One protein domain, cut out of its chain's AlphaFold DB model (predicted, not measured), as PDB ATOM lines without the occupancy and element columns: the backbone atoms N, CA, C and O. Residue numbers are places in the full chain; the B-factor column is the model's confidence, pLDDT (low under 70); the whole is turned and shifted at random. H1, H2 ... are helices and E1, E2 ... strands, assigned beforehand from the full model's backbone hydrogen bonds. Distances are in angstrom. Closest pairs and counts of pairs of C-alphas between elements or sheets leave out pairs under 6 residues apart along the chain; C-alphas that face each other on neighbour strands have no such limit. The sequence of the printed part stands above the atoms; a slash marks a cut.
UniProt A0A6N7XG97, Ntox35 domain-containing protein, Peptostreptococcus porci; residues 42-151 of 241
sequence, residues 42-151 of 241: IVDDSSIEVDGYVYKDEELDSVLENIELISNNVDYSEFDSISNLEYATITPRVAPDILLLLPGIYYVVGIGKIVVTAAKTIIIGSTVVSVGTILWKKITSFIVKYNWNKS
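What this domain is: This is residues 42 to 151 of the 241 residues of the protein "Ntox35 domain-containing protein" of Peptostreptococcus porci (UniProt A0A6N7XG97). A twisted sheet of five short strands is covered on one face by one long helix, H2, which crosses the strands. The short helix H1 lies beside residues 134 to 142 of H2, a small hairpin of E1 and E2 lies apart from the five-strand sheet, its two strands the elements with centres farthest from the mean of the C-alphas, and the long loop of residues 72 to 103 swings out in a wide arc between E3 and E4. The 110 printed residues have seven named strands and two named helices, in the order E1 E2 H1 E3 E4 E5 E6 E7 H2, and the five-strand sheet runs E3 E4 E5 E6 E7, antiparallel throughout. The class is mixed, helices and strands, with under half of the residues in named elements; the whole is compact, with a radius of gyration of the C-alphas of 13.5 A and spans of 38 by 32 by 25 A.

Where its parts are: Begin with the sheet: E3 is residues 68 to 71, E4 residues 104 to 108 over 12.9 A, E5 residues 112 to 116 over 13.1 A, E6 residues 122 to 124 and E7 residues 127 to 129. Find C-alpha 134 at (270.344, 262.340, 185.795); from there H2, residues 134 to 151, runs 25.8 A to C-alpha 151 at (250.251, 269.980, 171.593). H1 is residues 57 to 64, 10.8 A long. E1, residues 48 to 50, starts at C-alpha 48 (265.984, 259.331, 194.009), and E2 is residues 53 to 55.

How they stand to each other: E3 to E7 form a meander, each strand the antiparallel neighbour of the one before, with E3 and E7 as edge strands. Look for N 70 and O 105 at 2.8 A between E3 and E4, N 106 and O 114 at 2.8 A between E4 and E5, N 115 and O 123 at 2.8 A between E5 and E6, and N 129 and O 122 at 2.9 A between E6 and E7. H2 is on this sheet at a height over the sheet of 10.0 A, and on the local plane it runs across the strands, at 81 degrees to E5. H1 touches H2, whose residues 134 to 142 alone take part; the closest C-alphas are those of Leu 64 and Phe 142, 6.7 A apart. They run the same way at a shallow tilt of 34 degrees, only just short of steep. H1 is not on the sheet. In the hairpin E1 and E2, N 55 and O 48 are 2.8 A apart; E2 and H2 are apart. In H2 every O i to N i+4 pair is within hydrogen-bond range, in H1 3 of 4.

The domain as a whole: The two C-alphas farthest apart, those of Gly 52 and Pro 96, are 40.4 A apart. The printed part has no cut, and the one long link is E3 to E4, with 32 residues. The mean pLDDT of the printed part is 71.0, and residues 73 to 100 are among the 33 under 70.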
ATOM      1  N   ILE A  42     265.159 262.058 199.095       76.25
ATOM      2  CA  ILE A  42     266.604 262.252 198.956       76.25
ATOM      3  C   ILE A  42     266.954 262.146 197.478       76.25
ATOM      4  O   ILE A  42     266.608 261.175 196.809       76.25
ATOM      5  N   VAL A  43     267.635 263.162 196.958       72.56
ATOM      6  CA  VAL A  43     268.062 263.210 195.559       72.56
ATOM      7  C   VAL A  43     269.577 263.141 195.525       72.56
ATOM      8  O   VAL A  43     270.253 264.022 196.052       72.56
ATOM      9  N   ASP A  44     270.088 262.101 194.882       71.19
ATOM     10  CA  ASP A  44     271.498 261.944 194.552       71.19
ATOM     11  C   ASP A  44     271.712 262.187 193.045       71.19
ATOM     12  O   ASP A  44     270.764 262.260 192.255       71.19
ATOM     13  N   ASP A  45     272.966 262.281 192.611       69.00
ATOM     14  CA  ASP A  45     273.328 262.461 191.202       69.00
ATOM     15  C   ASP A  45     272.797 261.328 190.302       69.00
ATOM     16  O   ASP A  45     272.587 261.535 189.098       69.00
ATOM     17  N   SER A  46     272.565 260.146 190.887       71.81
ATOM     18  CA  SER A  46     272.252 258.898 190.183       71.81
ATOM     19  C   SER A  46     270.913 258.243 190.538       71.81
ATOM     20  O   SER A  46     270.479 257.329 189.831       71.81
ATOM     21  N   SER A  47     270.252 258.679 191.612       76.06
ATOM     22  CA  SER A  47     269.016 258.059 192.096       76.06
ATOM     23  C   SER A  47     268.150 259.039 192.881       76.06
ATOM     24  O   SER A  47     268.604 260.107 193.295       76.06
ATOM     25  N   ILE A  48     266.888 258.671 193.067       82.38
ATOM     26  CA  ILE A  48     265.984 259.331 194.009       82.38
ATOM     27  C   ILE A  48     265.476 258.291 194.994       82.38
ATOM     28  O   ILE A  48     265.053 257.211 194.590       82.38
ATOM     29  N   GLU A  49     265.509 258.623 196.273       83.81
ATOM     30  CA  GLU A  49     264.823 257.879 197.317       83.81
ATOM     31  C   GLU A  49     263.546 258.629 197.687       83.81
ATOM     32  O   GLU A  49     263.602 259.822 197.980       83.81
ATOM     33  N   VAL A  50     262.405 257.945 197.648       84.75
ATOM     34  CA  VAL A  50     261.116 258.469 198.114       84.75
ATOM     35  C   VAL A  50     260.568 257.485 199.130       84.75
ATOM     36  O   VAL A  50     260.298 256.334 198.790       84.75
ATOM     37  N   ASP A  51     260.447 257.917 200.382       83.31
ATOM     38  CA  ASP A  51     259.898 257.111 201.482       83.31
ATOM     39  C   ASP A  51     260.590 255.741 201.639       83.31
ATOM     40  O   ASP A  51     259.951 254.719 201.896       83.31
ATOM     41  N   GLY A  52     261.917 255.711 201.461       78.94
ATOM     42  CA  GLY A  52     262.741 254.499 201.555       78.94
ATOM     43  C   GLY A  52     262.833 253.668 200.269       78.94
ATOM     44  O   GLY A  52     263.590 252.697 200.227       78.94
ATOM     45  N   TYR A  53     262.103 254.031 199.209       83.62
ATOM     46  CA  TYR A  53     262.194 253.384 197.899       83.62
ATOM     47  C   TYR A  53     263.188 254.114 197.006       83.62
ATOM     48  O   TYR A  53     262.985 255.279 196.672       83.62
ATOM     49  N   VAL A  54     264.244 253.416 196.589       85.44
ATOM     50  CA  VAL A  54     265.287 253.964 195.717       85.44
ATOM     51  C   VAL A  54     264.970 253.641 194.263       85.44
ATOM     52  O   VAL A  54     264.923 252.471 193.895       85.44
ATOM     53  N   TYR A  55     264.826 254.675 193.441       84.00
ATOM     54  CA  TYR A  55     264.654 254.576 191.997       84.00
ATOM     55  C   TYR A  55     265.963 254.921 191.292       84.00
ATOM     56  O   TYR A  55     266.493 256.032 191.429       84.00
ATOM     57  N   LYS A  56     266.476 253.974 190.507       83.75
ATOM     58  CA  LYS A  56     267.659 254.165 189.654       83.75
ATOM     59  C   LYS A  56     267.265 254.524 188.220       83.75
ATOM     60  O   LYS A  56     266.091 254.548 187.868       83.75
ATOM     61  N   ASP A  57     268.266 254.811 187.391       79.19
ATOM     62  CA  ASP A  57     268.138 255.275 185.999       79.19
ATOM     63  C   ASP A  57     267.034 254.556 185.186       79.19
ATOM     64  O   ASP A  57     266.115 255.207 184.683       79.19
ATOM     65  N   GLU A  58     267.072 253.222 185.113       79.38
ATOM     66  CA  GLU A  58     266.128 252.412 184.321       79.38
ATOM     67  C   GLU A  58     264.697 252.425 184.893       79.38
ATOM     68  O   GLU A  58     263.708 252.463 184.157       79.38
ATOM     69  N   GLU A  59     264.573 252.438 186.220       83.12
ATOM     70  CA  GLU A  59     263.283 252.459 186.916       83.12
ATOM     71  C   GLU A  59     262.608 253.825 186.781       83.12
ATOM     72  O   GLU A  59     261.390 253.907 186.614       83.12
ATOM     73  N   LEU A  60     263.403 254.899 186.772       82.50
ATOM     74  CA  LEU A  60     262.918 256.257 186.548       82.50
ATOM     75  C   LEU A  60     262.227 256.405 185.196       82.50
ATOM     76  O   LEU A  60     261.227 257.113 185.120       82.50
ATOM     77  N   ASP A  61     262.709 255.742 184.142       82.25
ATOM     78  CA  ASP A  61     262.041 255.821 182.839       82.25
ATOM     79  C   ASP A  61     260.632 255.227 182.905       82.25
ATOM     80  O   ASP A  61     259.675 255.865 182.471       82.25
ATOM     81  N   SER A  62     260.498 254.056 183.529       82.50
ATOM     82  CA  SER A  62     259.211 253.364 183.677       82.50
ATOM     83  C   SER A  62     258.224 254.159 184.538       82.50
ATOM     84  O   SER A  62     257.029 254.223 184.251       82.50
ATOM     85  N   VAL A  63     258.721 254.793 185.598       82.94
ATOM     86  CA  VAL A  63     257.900 255.584 186.520       82.94
ATOM     87  C   VAL A  63     257.445 256.898 185.870       82.94
ATOM     88  O   VAL A  63     256.278 257.278 185.982       82.94
ATOM     89  N   LEU A  64     258.326 257.567 185.120       83.75
ATOM     90  CA  LEU A  64     258.035 258.852 184.473       83.75
ATOM     91  C   LEU A  64     257.152 258.736 183.219       83.75
ATOM     92  O   LEU A  64     256.602 259.747 182.773       83.75
ATOM     93  N   GLU A  65     256.954 257.536 182.665       79.12
ATOM     94  CA  GLU A  65     255.993 257.304 181.574       79.12
ATOM     95  C   GLU A  65     254.551 257.670 181.952       79.12
ATOM     96  O   GLU A  65     253.776 258.074 181.081       79.12
ATOM     97  N   ASN A  66     254.209 257.607 183.242       77.12
ATOM     98  CA  ASN A  66     252.867 257.880 183.763       77.12
ATOM     99  C   ASN A  66     252.733 259.286 184.370       77.12
ATOM    100  O   ASN A  66     251.933 259.499 185.278       77.12
ATOM    101  N   ILE A  67     253.534 260.252 183.906       81.81
ATOM    102  CA  ILE A  67     253.444 261.630 184.388       81.81
ATOM    103  C   ILE A  67     252.131 262.293 183.959       81.81
ATOM    104  O   ILE A  67     251.772 262.342 182.778       81.81
ATOM    105  N   GLU A  68     251.439 262.883 184.925       81.31
ATOM    106  CA  GLU A  68     250.199 263.615 184.703       81.31
ATOM    107  C   GLU A  68     250.374 265.086 185.060       81.31
ATOM    108  O   GLU A  68     250.901 265.436 186.109       81.31
ATOM    109  N   LEU A  69     249.921 265.982 184.187       81.81
ATOM    110  CA  LEU A  69     249.869 267.405 184.504       81.81
ATOM    111  C   LEU A  69     248.653 267.676 185.398       81.81
ATOM    112  O   LEU A  69     247.521 267.579 184.922       81.81
ATOM    113  N   ILE A  70     248.897 268.090 186.640       84.00
ATOM    114  CA  ILE A  70     247.855 268.500 187.588       84.00
ATOM    115  C   ILE A  70     247.437 269.946 187.313       84.00
ATOM    116  O   ILE A  70     246.254 270.249 187.176       84.00
ATOM    117  N   SER A  71     248.410 270.856 187.221       77.88
ATOM    118  CA  SER A  71     248.150 272.289 187.078       77.88
ATOM    119  C   SER A  71     249.253 272.986 186.292       77.88
ATOM    120  O   SER A  71     250.434 272.723 186.487       77.88
ATOM    121  N   ASN A  72     248.868 273.933 185.437       74.19
ATOM    122  CA  ASN A  72     249.802 274.871 184.802       74.19
ATOM    123  C   ASN A  72     250.017 276.143 185.635       74.19
ATOM    124  O   ASN A  72     250.853 276.972 185.281       74.19
ATOM    125  N   ASN A  73     249.213 276.337 186.681       69.94
ATOM    126  CA  ASN A  73     249.340 277.455 187.597       69.94
ATOM    127  C   ASN A  73     250.054 276.949 188.844       69.94
ATOM    128  O   ASN A  73     249.506 276.127 189.582       69.94
ATOM    129  N   VAL A  74     251.302 277.372 189.010       63.91
ATOM    130  CA  VAL A  74     252.097 277.014 190.180       63.91
ATOM    131  C   VAL A  74     251.788 278.048 191.250       63.91
ATOM    132  O   VAL A  74     252.229 279.193 191.141       63.91
ATOM    133  N   ASP A  75     250.999 277.651 192.244       63.84
ATOM    134  CA  ASP A  75     250.910 278.399 193.489       63.84
ATOM    135  C   ASP A  75     252.122 278.024 194.346       63.84
ATOM    136  O   ASP A  75     252.292 276.875 194.752       63.84
ATOM    137  N   TYR A  76     253.017 278.988 194.536       59.19
ATOM    138  CA  TYR A  76     254.264 278.788 195.270       59.19
ATOM    139  C   TYR A  76     254.065 278.852 196.790       59.19
ATOM    140  O   TYR A  76     255.006 278.557 197.521       59.19
ATOM    141  N   SER A  77     252.872 279.233 197.265       56.34
ATOM    142  CA  SER A  77     252.576 279.359 198.698       56.34
ATOM    143  C   SER A  77     252.544 278.022 199.443       56.34
ATOM    144  O   SER A  77     252.690 278.014 200.658       56.34
ATOM    145  N   GLU A  78     252.423 276.898 198.730       51.84
ATOM    146  CA  GLU A  78     252.448 275.549 199.315       51.84
ATOM    147  C   GLU A  78     253.871 274.973 199.493       51.84
ATOM    148  O   GLU A  78     254.020 273.860 199.990       51.84
ATOM    149  N   PHE A  79     254.925 275.695 199.088       55.78
ATOM    150  CA  PHE A  79     256.307 275.194 199.103       55.78
ATOM    151  C   PHE A  79     257.222 276.103 199.932       55.78
ATOM    152  O   PHE A  79     257.942 276.949 199.393       55.78
ATOM    153  N   ASP A  80     257.234 275.896 201.251       48.84
ATOM    154  CA  ASP A  80     258.044 276.669 202.208       48.84
ATOM    155  C   ASP A  80     259.556 276.661 201.891       48.84
ATOM    156  O   ASP A  80     260.273 277.612 202.205       48.84
ATOM    157  N   SER A  81     260.067 275.637 201.199       51.47
ATOM    158  CA  SER A  81     261.483 275.526 200.815       51.47
ATOM    159  C   SER A  81     261.908 276.415 199.633       51.47
ATOM    160  O   SER A  81     263.093 276.468 199.298       51.47
ATOM    161  N   ILE A  82     260.985 277.160 199.012       47.22
ATOM    162  CA  ILE A  82     261.271 278.042 197.867       47.22
ATOM    163  C   ILE A  82     261.736 279.444 198.289       47.22
ATOM    164  O   ILE A  82     262.469 280.095 197.542       47.22
ATOM    165  N   SER A  83     261.359 279.925 199.478       41.16
ATOM    166  CA  SER A  83     261.519 281.343 199.843       41.16
ATOM    167  C   SER A  83     262.974 281.815 199.980       41.16
ATOM    168  O   SER A  83     263.212 283.020 200.005       41.16
ATOM    169  N   ASN A  84     263.940 280.890 200.051       37.56
ATOM    170  CA  ASN A  84     265.356 281.181 200.306       37.56
ATOM    171  C   ASN A  84     266.316 280.681 199.208       37.56
ATOM    172  O   ASN A  84     267.530 280.723 199.410       37.56
ATOM    173  N   LEU A  85     265.823 280.203 198.055       43.25
ATOM    174  CA  LEU A  85     266.714 279.783 196.970       43.25
ATOM    175  C   LEU A  85     267.183 280.981 196.133       43.25
ATOM    176  O   LEU A  85     266.410 281.611 195.413       43.25
ATOM    177  N   GLU A  86     268.485 281.257 196.177       33.84
ATOM    178  CA  GLU A  86     269.156 282.155 195.238       33.84
ATOM    179  C   GLU A  86     269.152 281.497 193.844       33.84
ATOM    180  O   GLU A  86     269.934 280.595 193.534       33.84
ATOM    181  N   TYR A  87     268.199 281.885 192.996       39.56
ATOM    182  CA  TYR A  87     268.040 281.309 191.663       39.56
ATOM    183  C   TYR A  87     269.172 281.749 190.726       39.56
ATOM    184  O   TYR A  87     269.172 282.863 190.195       39.56
ATOM    185  N   ALA A  88     270.099 280.839 190.420       30.08
ATOM    186  CA  ALA A  88     270.962 280.989 189.256       30.08
ATOM    187  C   ALA A  88     270.095 280.905 187.987       30.08
ATOM    188  O   ALA A  88     269.615 279.840 187.597       30.08
ATOM    189  N   THR A  89     269.868 282.047 187.338       29.81
ATOM    190  CA  THR A  89     269.144 282.114 186.065       29.81
ATOM    191  C   THR A  89     270.008 281.480 184.977       29.81
ATOM    192  O   THR A  89     270.874 282.132 184.397       29.81
ATOM    193  N   ILE A  90     269.799 280.195 184.687       32.91
ATOM    194  CA  ILE A  90     270.480 279.530 183.574       32.91
ATOM    195  C   ILE A  90     269.651 279.763 182.312       32.91
ATOM    196  O   ILE A  90     268.635 279.110 182.067       32.91
ATOM    197  N   THR A  91     270.091 280.703 181.478       26.23
ATOM    198  CA  THR A  91     269.655 280.794 180.082       26.23
ATOM    199  C   THR A  91     270.297 279.644 179.298       26.23
ATOM    200  O   THR A  91     271.512 279.683 179.085       26.23
ATOM    201  N   PRO A  92     269.556 278.609 178.852       29.88
ATOM    202  CA  PRO A  92     270.138 277.620 177.960       29.88
ATOM    203  C   PRO A  92     270.519 278.294 176.643       29.88
ATOM    204  O   PRO A  92     269.720 278.995 176.017       29.88
ATOM    205  N   ARG A  93     271.773 278.074 176.245       26.58
ATOM    206  CA  ARG A  93     272.328 278.453 174.949       26.58
ATOM    207  C   ARG A  93     271.461 277.835 173.847       26.58
ATOM    208  O   ARG A  93     271.202 276.637 173.850       26.58
ATOM    209  N   VAL A  94     271.002 278.697 172.949       31.00
ATOM    210  CA  VAL A  94     270.064 278.434 171.854       31.00
ATOM    211  C   VAL A  94     270.496 277.226 171.013       31.00
ATOM    212  O   VAL A  94     271.454 277.310 170.248       31.00
ATOM    213  N   ALA A  95     269.755 276.125 171.127       32.16
ATOM    214  CA  ALA A  95     269.565 275.162 170.045       32.16
ATOM    215  C   ALA A  95     268.209 275.476 169.381       32.16
ATOM    216  O   ALA A  95     267.308 275.952 170.073       32.16
ATOM    217  N   PRO A  96     268.027 275.243 168.070       36.47
ATOM    218  CA  PRO A  96     266.787 275.574 167.353       36.47
ATOM    219  C   PRO A  96     265.556 274.767 167.819       36.47
ATOM    220  O   PRO A  96     264.430 275.098 167.447       36.47
ATOM    221  N   ASP A  97     265.758 273.787 168.704       42.69
ATOM    222  CA  ASP A  97     264.744 272.905 169.282       42.69
ATOM    223  C   ASP A  97     264.285 273.384 170.672       42.69
ATOM    224  O   ASP A  97     264.233 272.616 171.633       42.69
ATOM    225  N   ILE A  98     263.980 274.679 170.811       45.75
ATOM    226  CA  ILE A  98     263.517 275.258 172.080       45.75
ATOM    227  C   ILE A  98     262.089 274.781 172.358       45.75
ATOM    228  O   ILE A  98     261.123 275.494 172.093       45.75
ATOM    229  N   LEU A  99     261.937 273.585 172.919       53.31
ATOM    230  CA  LEU A  99     260.789 273.328 173.769       53.31
ATOM    231  C   LEU A  99     261.114 273.885 175.150       53.31
ATOM    232  O   LEU A  99     261.998 273.388 175.848       53.31
ATOM    233  N   LEU A 100     260.440 274.969 175.524       66.00
ATOM    234  CA  LEU A 100     260.588 275.527 176.858       66.00
ATOM    235  C   LEU A 100     259.964 274.534 177.843       66.00
ATOM    236  O   LEU A 100     258.769 274.261 177.757       66.00
ATOM    237  N   LEU A 101     260.772 273.985 178.756       74.81
ATOM    238  CA  LEU A 101     260.272 273.268 179.929       74.81
ATOM    239  C   LEU A 101     259.203 274.150 180.597       74.81
ATOM    240  O   LEU A 101     259.521 275.240 181.077       74.81
ATOM    241  N   LEU A 102     257.938 273.724 180.531       76.44
ATOM    242  CA  LEU A 102     256.817 274.543 180.976       76.44
ATOM    243  C   LEU A 102     256.639 274.428 182.491       76.44
ATOM    244  O   LEU A 102     256.612 273.299 182.996       76.44
ATOM    245  N   PRO A 103     256.466 275.562 183.200       80.38
ATOM    246  CA  PRO A 103     256.164 275.526 184.616       80.38
ATOM    247  C   PRO A 103     254.814 274.852 184.841       80.38
ATOM    248  O   PRO A 103     253.886 275.002 184.040       80.38
ATOM    249  N   GLY A 104     254.723 274.106 185.928       82.25
ATOM    250  CA  GLY A 104     253.534 273.349 186.263       82.25
ATOM    251  C   GLY A 104     253.773 272.394 187.417       82.25
ATOM    252  O   GLY A 104     254.909 272.138 187.821       82.25
ATOM    253  N   ILE A 105     252.669 271.874 187.925       82.69
ATOM    254  CA  ILE A 105     252.623 270.812 188.915       82.69
ATOM    255  C   ILE A 105     252.267 269.537 188.167       82.69
ATOM    256  O   ILE A 105     251.232 269.459 187.498       82.69
ATOM    257  N   TYR A 106     253.134 268.548 188.290       85.19
ATOM    258  CA  TYR A 106     252.996 267.238 187.687       85.19
ATOM    259  C   TYR A 106     252.874 266.191 188.794       85.19
ATOM    260  O   TYR A 106     253.412 266.376 189.880       85.19
ATOM    261  N   TYR A 107     252.165 265.104 188.539       83.69
ATOM    262  CA  TYR A 107     252.084 263.956 189.428       83.69
ATOM    263  C   TYR A 107     252.741 262.761 188.764       83.69
ATOM    264  O   TYR A 107     252.522 262.510 187.579       83.69
ATOM    265  N   VAL A 108     253.526 262.025 189.537       83.06
ATOM    266  CA  VAL A 108     254.131 260.772 189.109       83.06
ATOM    267  C   VAL A 108     253.834 259.721 190.165       83.06
ATOM    268  O   VAL A 108     254.162 259.900 191.338       83.06
ATOM    269  N   VAL A 109     253.214 258.616 189.758       77.81
ATOM    270  CA  VAL A 109     252.916 257.496 190.661       77.81
ATOM    271  C   VAL A 109     254.221 256.975 191.272       77.81
ATOM    272  O   VAL A 109     255.173 256.703 190.550       77.81
ATOM    273  N   GLY A 110     254.279 256.861 192.600       76.75
ATOM    274  CA  GLY A 110     255.465 256.397 193.334       76.75
ATOM    275  C   GLY A 110     256.482 257.486 193.707       76.75
ATOM    276  O   GLY A 110     257.226 257.290 194.661       76.75
ATOM    277  N   ILE A 111     256.482 258.641 193.025       81.56
ATOM    278  CA  ILE A 111     257.330 259.802 193.374       81.56
ATOM    279  C   ILE A 111     256.510 260.909 194.054       81.56
ATOM    280  O   ILE A 111     256.975 261.550 194.992       81.56
ATOM    281  N   GLY A 112     255.276 261.133 193.601       79.12
ATOM    282  CA  GLY A 112     254.383 262.173 194.103       79.12
ATOM    283  C   GLY A 112     254.355 263.427 193.228       79.12
ATOM    284  O   GLY A 112     254.524 263.368 192.007       79.12
ATOM    285  N   LYS A 113     254.063 264.575 193.851       82.69
ATOM    286  CA  LYS A 113     253.988 265.867 193.157       82.69
ATOM    287  C   LYS A 113     255.392 266.366 192.813       82.69
ATOM    288  O   LYS A 113     256.261 266.459 193.673       82.69
ATOM    289  N   ILE A 114     255.568 266.750 191.557       84.50
ATOM    290  CA  ILE A 114     256.765 267.373 191.010       84.50
ATOM    291  C   ILE A 114     256.391 268.783 190.572       84.50
ATOM    292  O   ILE A 114     255.530 268.967 189.707       84.50
ATOM    293  N   VAL A 115     257.057 269.783 191.130       83.00
ATOM    294  CA  VAL A 115     256.876 271.177 190.727       83.00
ATOM    295  C   VAL A 115     258.024 271.612 189.849       83.00
ATOM    296  O   VAL A 115     259.188 271.549 190.233       83.00
ATOM    297  N   VAL A 116     257.670 272.097 188.666       83.56
ATOM    298  CA  VAL A 116     258.585 272.780 187.764       83.56
ATOM    299  C   VAL A 116     258.292 274.267 187.831       83.56
ATOM    300  O   VAL A 116     257.201 274.714 187.474       83.56
ATOM    301  N   THR A 117     259.271 275.044 188.279       75.94
ATOM    302  CA  THR A 117     259.127 276.496 188.411       75.94
ATOM    303  C   THR A 117     259.403 277.211 187.088       75.94
ATOM    304  O   THR A 117     260.008 276.660 186.162       75.94
ATOM    305  N   ALA A 118     259.028 278.491 186.999       69.31
ATOM    306  CA  ALA A 118     259.393 279.332 185.854       69.31
ATOM    307  C   ALA A 118     260.922 279.485 185.686       69.31
ATOM    308  O   ALA A 118     261.406 279.688 184.571       69.31
ATOM    309  N   ALA A 119     261.681 279.325 186.776       67.00
ATOM    310  CA  ALA A 119     263.142 279.314 186.782       67.00
ATOM    311  C   ALA A 119     263.748 277.951 186.380       67.00
ATOM    312  O   ALA A 119     264.968 277.809 186.388       67.00
ATOM    313  N   LYS A 120     262.921 276.965 185.987       71.50
ATOM    314  CA  LYS A 120     263.323 275.596 185.594       71.50
ATOM    315  C   LYS A 120     263.937 274.773 186.729       71.50
ATOM    316  O   LYS A 120     264.664 273.807 186.489       71.50
ATOM    317  N   THR A 121     263.614 275.146 187.959       74.06
ATOM    318  CA  THR A 121     263.908 274.357 189.152       74.06
ATOM    319  C   THR A 121     262.861 273.264 189.284       74.06
ATOM    320  O   THR A 121     261.679 273.515 189.046       74.06
ATOM    321  N   ILE A 122     263.308 272.064 189.646       81.56
ATOM    322  CA  ILE A 122     262.443 270.921 189.924       81.56
ATOM    323  C   ILE A 122     262.429 270.705 191.436       81.56
ATOM    324  O   ILE A 122     263.490 270.673 192.059       81.56
ATOM    325  N   ILE A 123     261.235 270.579 192.005       80.12
ATOM    326  CA  ILE A 123     261.007 270.400 193.441       80.12
ATOM    327  C   ILE A 123     260.117 269.179 193.641       80.12
ATOM    328  O   ILE A 123     259.118 269.023 192.933       80.12
ATOM    329  N   ILE A 124     260.493 268.315 194.581       81.25
ATOM    330  CA  ILE A 124     259.764 267.094 194.941       81.25
ATOM    331  C   ILE A 124     259.694 267.045 196.468       81.25
ATOM    332  O   ILE A 124     260.731 267.007 197.131       81.25
ATOM    333  N   GLY A 125     258.483 267.099 197.028       75.44
ATOM    334  CA  GLY A 125     258.308 267.348 198.463       75.44
ATOM    335  C   GLY A 125     258.965 268.675 198.860       75.44
ATOM    336  O   GLY A 125     258.693 269.709 198.252       75.44
ATOM    337  N   SER A 126     259.872 268.634 199.834       66.62
ATOM    338  CA  SER A 126     260.680 269.781 200.266       66.62
ATOM    339  C   SER A 126     262.055 269.873 199.580       66.62
ATOM    340  O   SER A 126     262.766 270.859 199.785       66.62
ATOM    341  N   THR A 127     262.418 268.904 198.731       74.62
ATOM    342  CA  THR A 127     263.759 268.766 198.145       74.62
ATOM    343  C   THR A 127     263.870 269.429 196.773       74.62
ATOM    344  O   THR A 127     263.045 269.217 195.881       74.62
ATOM    345  N   VAL A 128     264.941 270.205 196.575       76.94
ATOM    346  CA  VAL A 128     265.295 270.798 195.278       76.94
ATOM    347  C   VAL A 128     266.216 269.864 194.500       76.94
ATOM    348  O   VAL A 128     267.273 269.465 194.984       76.94
ATOM    349  N   VAL A 129     265.852 269.566 193.255       76.00
ATOM    350  CA  VAL A 129     266.666 268.757 192.345       76.00
ATOM    351  C   VAL A 129     267.677 269.649 191.623       76.00
ATOM    352  O   VAL A 129     267.309 270.537 190.846       76.00
ATOM    353  N   SER A 130     268.962 269.366 191.829       71.12
ATOM    354  CA  SER A 130     270.066 270.060 191.164       71.12
ATOM    355  C   SER A 130     270.001 269.930 189.638       71.12
ATOM    356  O   SER A 130     269.794 268.845 189.087       71.12
ATOM    357  N   VAL A 131     270.225 271.046 188.938       71.62
ATOM    358  CA  VAL A 131     270.249 271.093 187.469       71.62
ATOM    359  C   VAL A 131     271.378 270.218 186.926       71.62
ATOM    360  O   VAL A 131     272.514 270.291 187.381       71.62
ATOM    361  N   GLY A 132     271.078 269.420 185.901       66.88
ATOM    362  CA  GLY A 132     272.074 268.606 185.198       66.88
ATOM    363  C   GLY A 132     272.308 267.208 185.780       66.88
ATOM    364  O   GLY A 132     272.931 266.391 185.090       66.88
ATOM    365  N   THR A 133     271.751 266.908 186.958       73.50
ATOM    366  CA  THR A 133     271.644 265.535 187.489       73.50
ATOM    367  C   THR A 133     270.880 264.631 186.518       73.50
ATOM    368  O   THR A 133     270.141 265.109 185.644       73.50
ATOM    369  N   ILE A 134     271.056 263.311 186.642       73.38
ATOM    370  CA  ILE A 134     270.344 262.340 185.795       73.38
ATOM    371  C   ILE A 134     268.831 262.503 185.972       73.38
ATOM    372  O   ILE A 134     268.099 262.593 184.982       73.38
ATOM    373  N   LEU A 135     268.378 262.661 187.217       78.62
ATOM    374  CA  LEU A 135     266.976 262.892 187.547       78.62
ATOM    375  C   LEU A 135     266.424 264.157 186.876       78.62
ATOM    376  O   LEU A 135     265.387 264.102 186.211       78.62
ATOM    377  N   TRP A 136     267.136 265.286 186.983       80.38
ATOM    378  CA  TRP A 136     266.716 266.540 186.353       80.38
ATOM    379  C   TRP A 136     266.565 266.386 184.838       80.38
ATOM    380  O   TRP A 136     265.571 266.831 184.257       80.38
ATOM    381  N   LYS A 137     267.538 265.730 184.191       81.19
ATOM    382  CA  LYS A 137     267.535 265.495 182.740       81.19
ATOM    383  C   LYS A 137     266.361 264.621 182.319       81.19
ATOM    384  O   LYS A 137     265.705 264.950 181.329       81.19
ATOM    385  N   LYS A 138     266.073 263.553 183.066       84.62
ATOM    386  CA  LYS A 138     264.944 262.658 182.795       84.62
ATOM    387  C   LYS A 138     263.622 263.386 182.945       84.62
ATOM    388  O   LYS A 138     262.915 263.518 181.951       84.62
ATOM    389  N   ILE A 139     263.329 263.952 184.118       83.94
ATOM    390  CA  ILE A 139     262.070 264.677 184.367       83.94
ATOM    391  C   ILE A 139     261.854 265.762 183.306       83.94
ATOM    392  O   ILE A 139     260.789 265.831 182.693       83.94
ATOM    393  N   THR A 140     262.885 266.564 183.024       84.25
ATOM    394  CA  THR A 140     262.813 267.604 181.990       84.25
ATOM    395  C   THR A 140     262.481 267.014 180.622       84.25
ATOM    396  O   THR A 140     261.576 267.509 179.953       84.25
ATOM    397  N   SER A 141     263.168 265.945 180.211       84.25
ATOM    398  CA  SER A 141     262.943 265.284 178.918       84.25
ATOM    399  C   SER A 141     261.535 264.697 178.805       84.25
ATOM    400  O   SER A 141     260.883 264.863 177.770       84.25
ATOM    401  N   PHE A 142     261.031 264.071 179.871       85.00
ATOM    402  CA  PHE A 142     259.672 263.535 179.932       85.00
ATOM    403  C   PHE A 142     258.619 264.639 179.834       85.00
ATOM    404  O   PHE A 142     257.731 264.552 178.989       85.00
ATOM    405  N   ILE A 143     258.742 265.715 180.613       84.69
ATOM    406  CA  ILE A 143     257.799 266.846 180.587       84.69
ATOM    407  C   ILE A 143     257.804 267.542 179.224       84.69
ATOM    408  O   ILE A 143     256.751 267.912 178.695       84.69
ATOM    409  N   VAL A 144     258.987 267.705 178.631       85.81
ATOM    410  CA  VAL A 144     259.155 268.226 177.272       85.81
ATOM    411  C   VAL A 144     258.384 267.346 176.281       85.81
ATOM    412  O   VAL A 144     257.500 267.827 175.571       85.81
ATOM    413  N   LYS A 145     258.631 266.032 176.285       86.44
ATOM    414  CA  LYS A 145     257.947 265.071 175.407       86.44
ATOM    415  C   LYS A 145     256.430 265.052 175.631       86.44
ATOM    416  O   LYS A 145     255.675 265.047 174.658       86.44
ATOM    417  N   TYR A 146     255.979 265.088 176.884       85.88
ATOM    418  CA  TYR A 146     254.565 265.130 177.261       85.88
ATOM    419  C   TYR A 146     253.864 266.351 176.657       85.88
ATOM    420  O   TYR A 146     252.877 266.214 175.929       85.88
ATOM    421  N   ASN A 147     254.406 267.548 176.901       86.62
ATOM    422  CA  ASN A 147     253.823 268.793 176.408       86.62
ATOM    423  C   ASN A 147     253.813 268.836 174.879       86.62
ATOM    424  O   ASN A 147     252.799 269.203 174.278       86.62
ATOM    425  N   TRP A 148     254.900 268.389 174.241       91.25
ATOM    426  CA  TRP A 148     254.965 268.252 172.790       91.25
ATOM    427  C   TRP A 148     253.839 267.367 172.254       91.25
ATOM    428  O   TRP A 148     253.036 267.823 171.437       91.25
ATOM    429  N   ASN A 149     253.729 266.135 172.755       91.31
ATOM    430  CA  ASN A 149     252.728 265.171 172.307       91.31
ATOM    431  C   ASN A 149     251.305 265.707 172.491       91.31
ATOM    432  O   ASN A 149     250.501 265.636 171.562       91.31
ATOM    433  N   LYS A 150     251.026 266.330 173.640       90.25
ATOM    434  CA  LYS A 150     249.734 266.961 173.925       90.25
ATOM    435  C   LYS A 150     249.429 268.107 172.959       90.25
ATOM    436  O   LYS A 150     248.290 268.253 172.517       90.25
ATOM    437  N   SER A 151     250.426 268.915 172.592       93.81
ATOM    438  CA  SER A 151     250.251 269.980 171.593       93.81
ATOM    439  C   SER A 151     249.963 269.427 170.194       93.81
ATOM    440  O   SER A 151     249.088 269.950 169.506       93.81
TER     441      SER A 151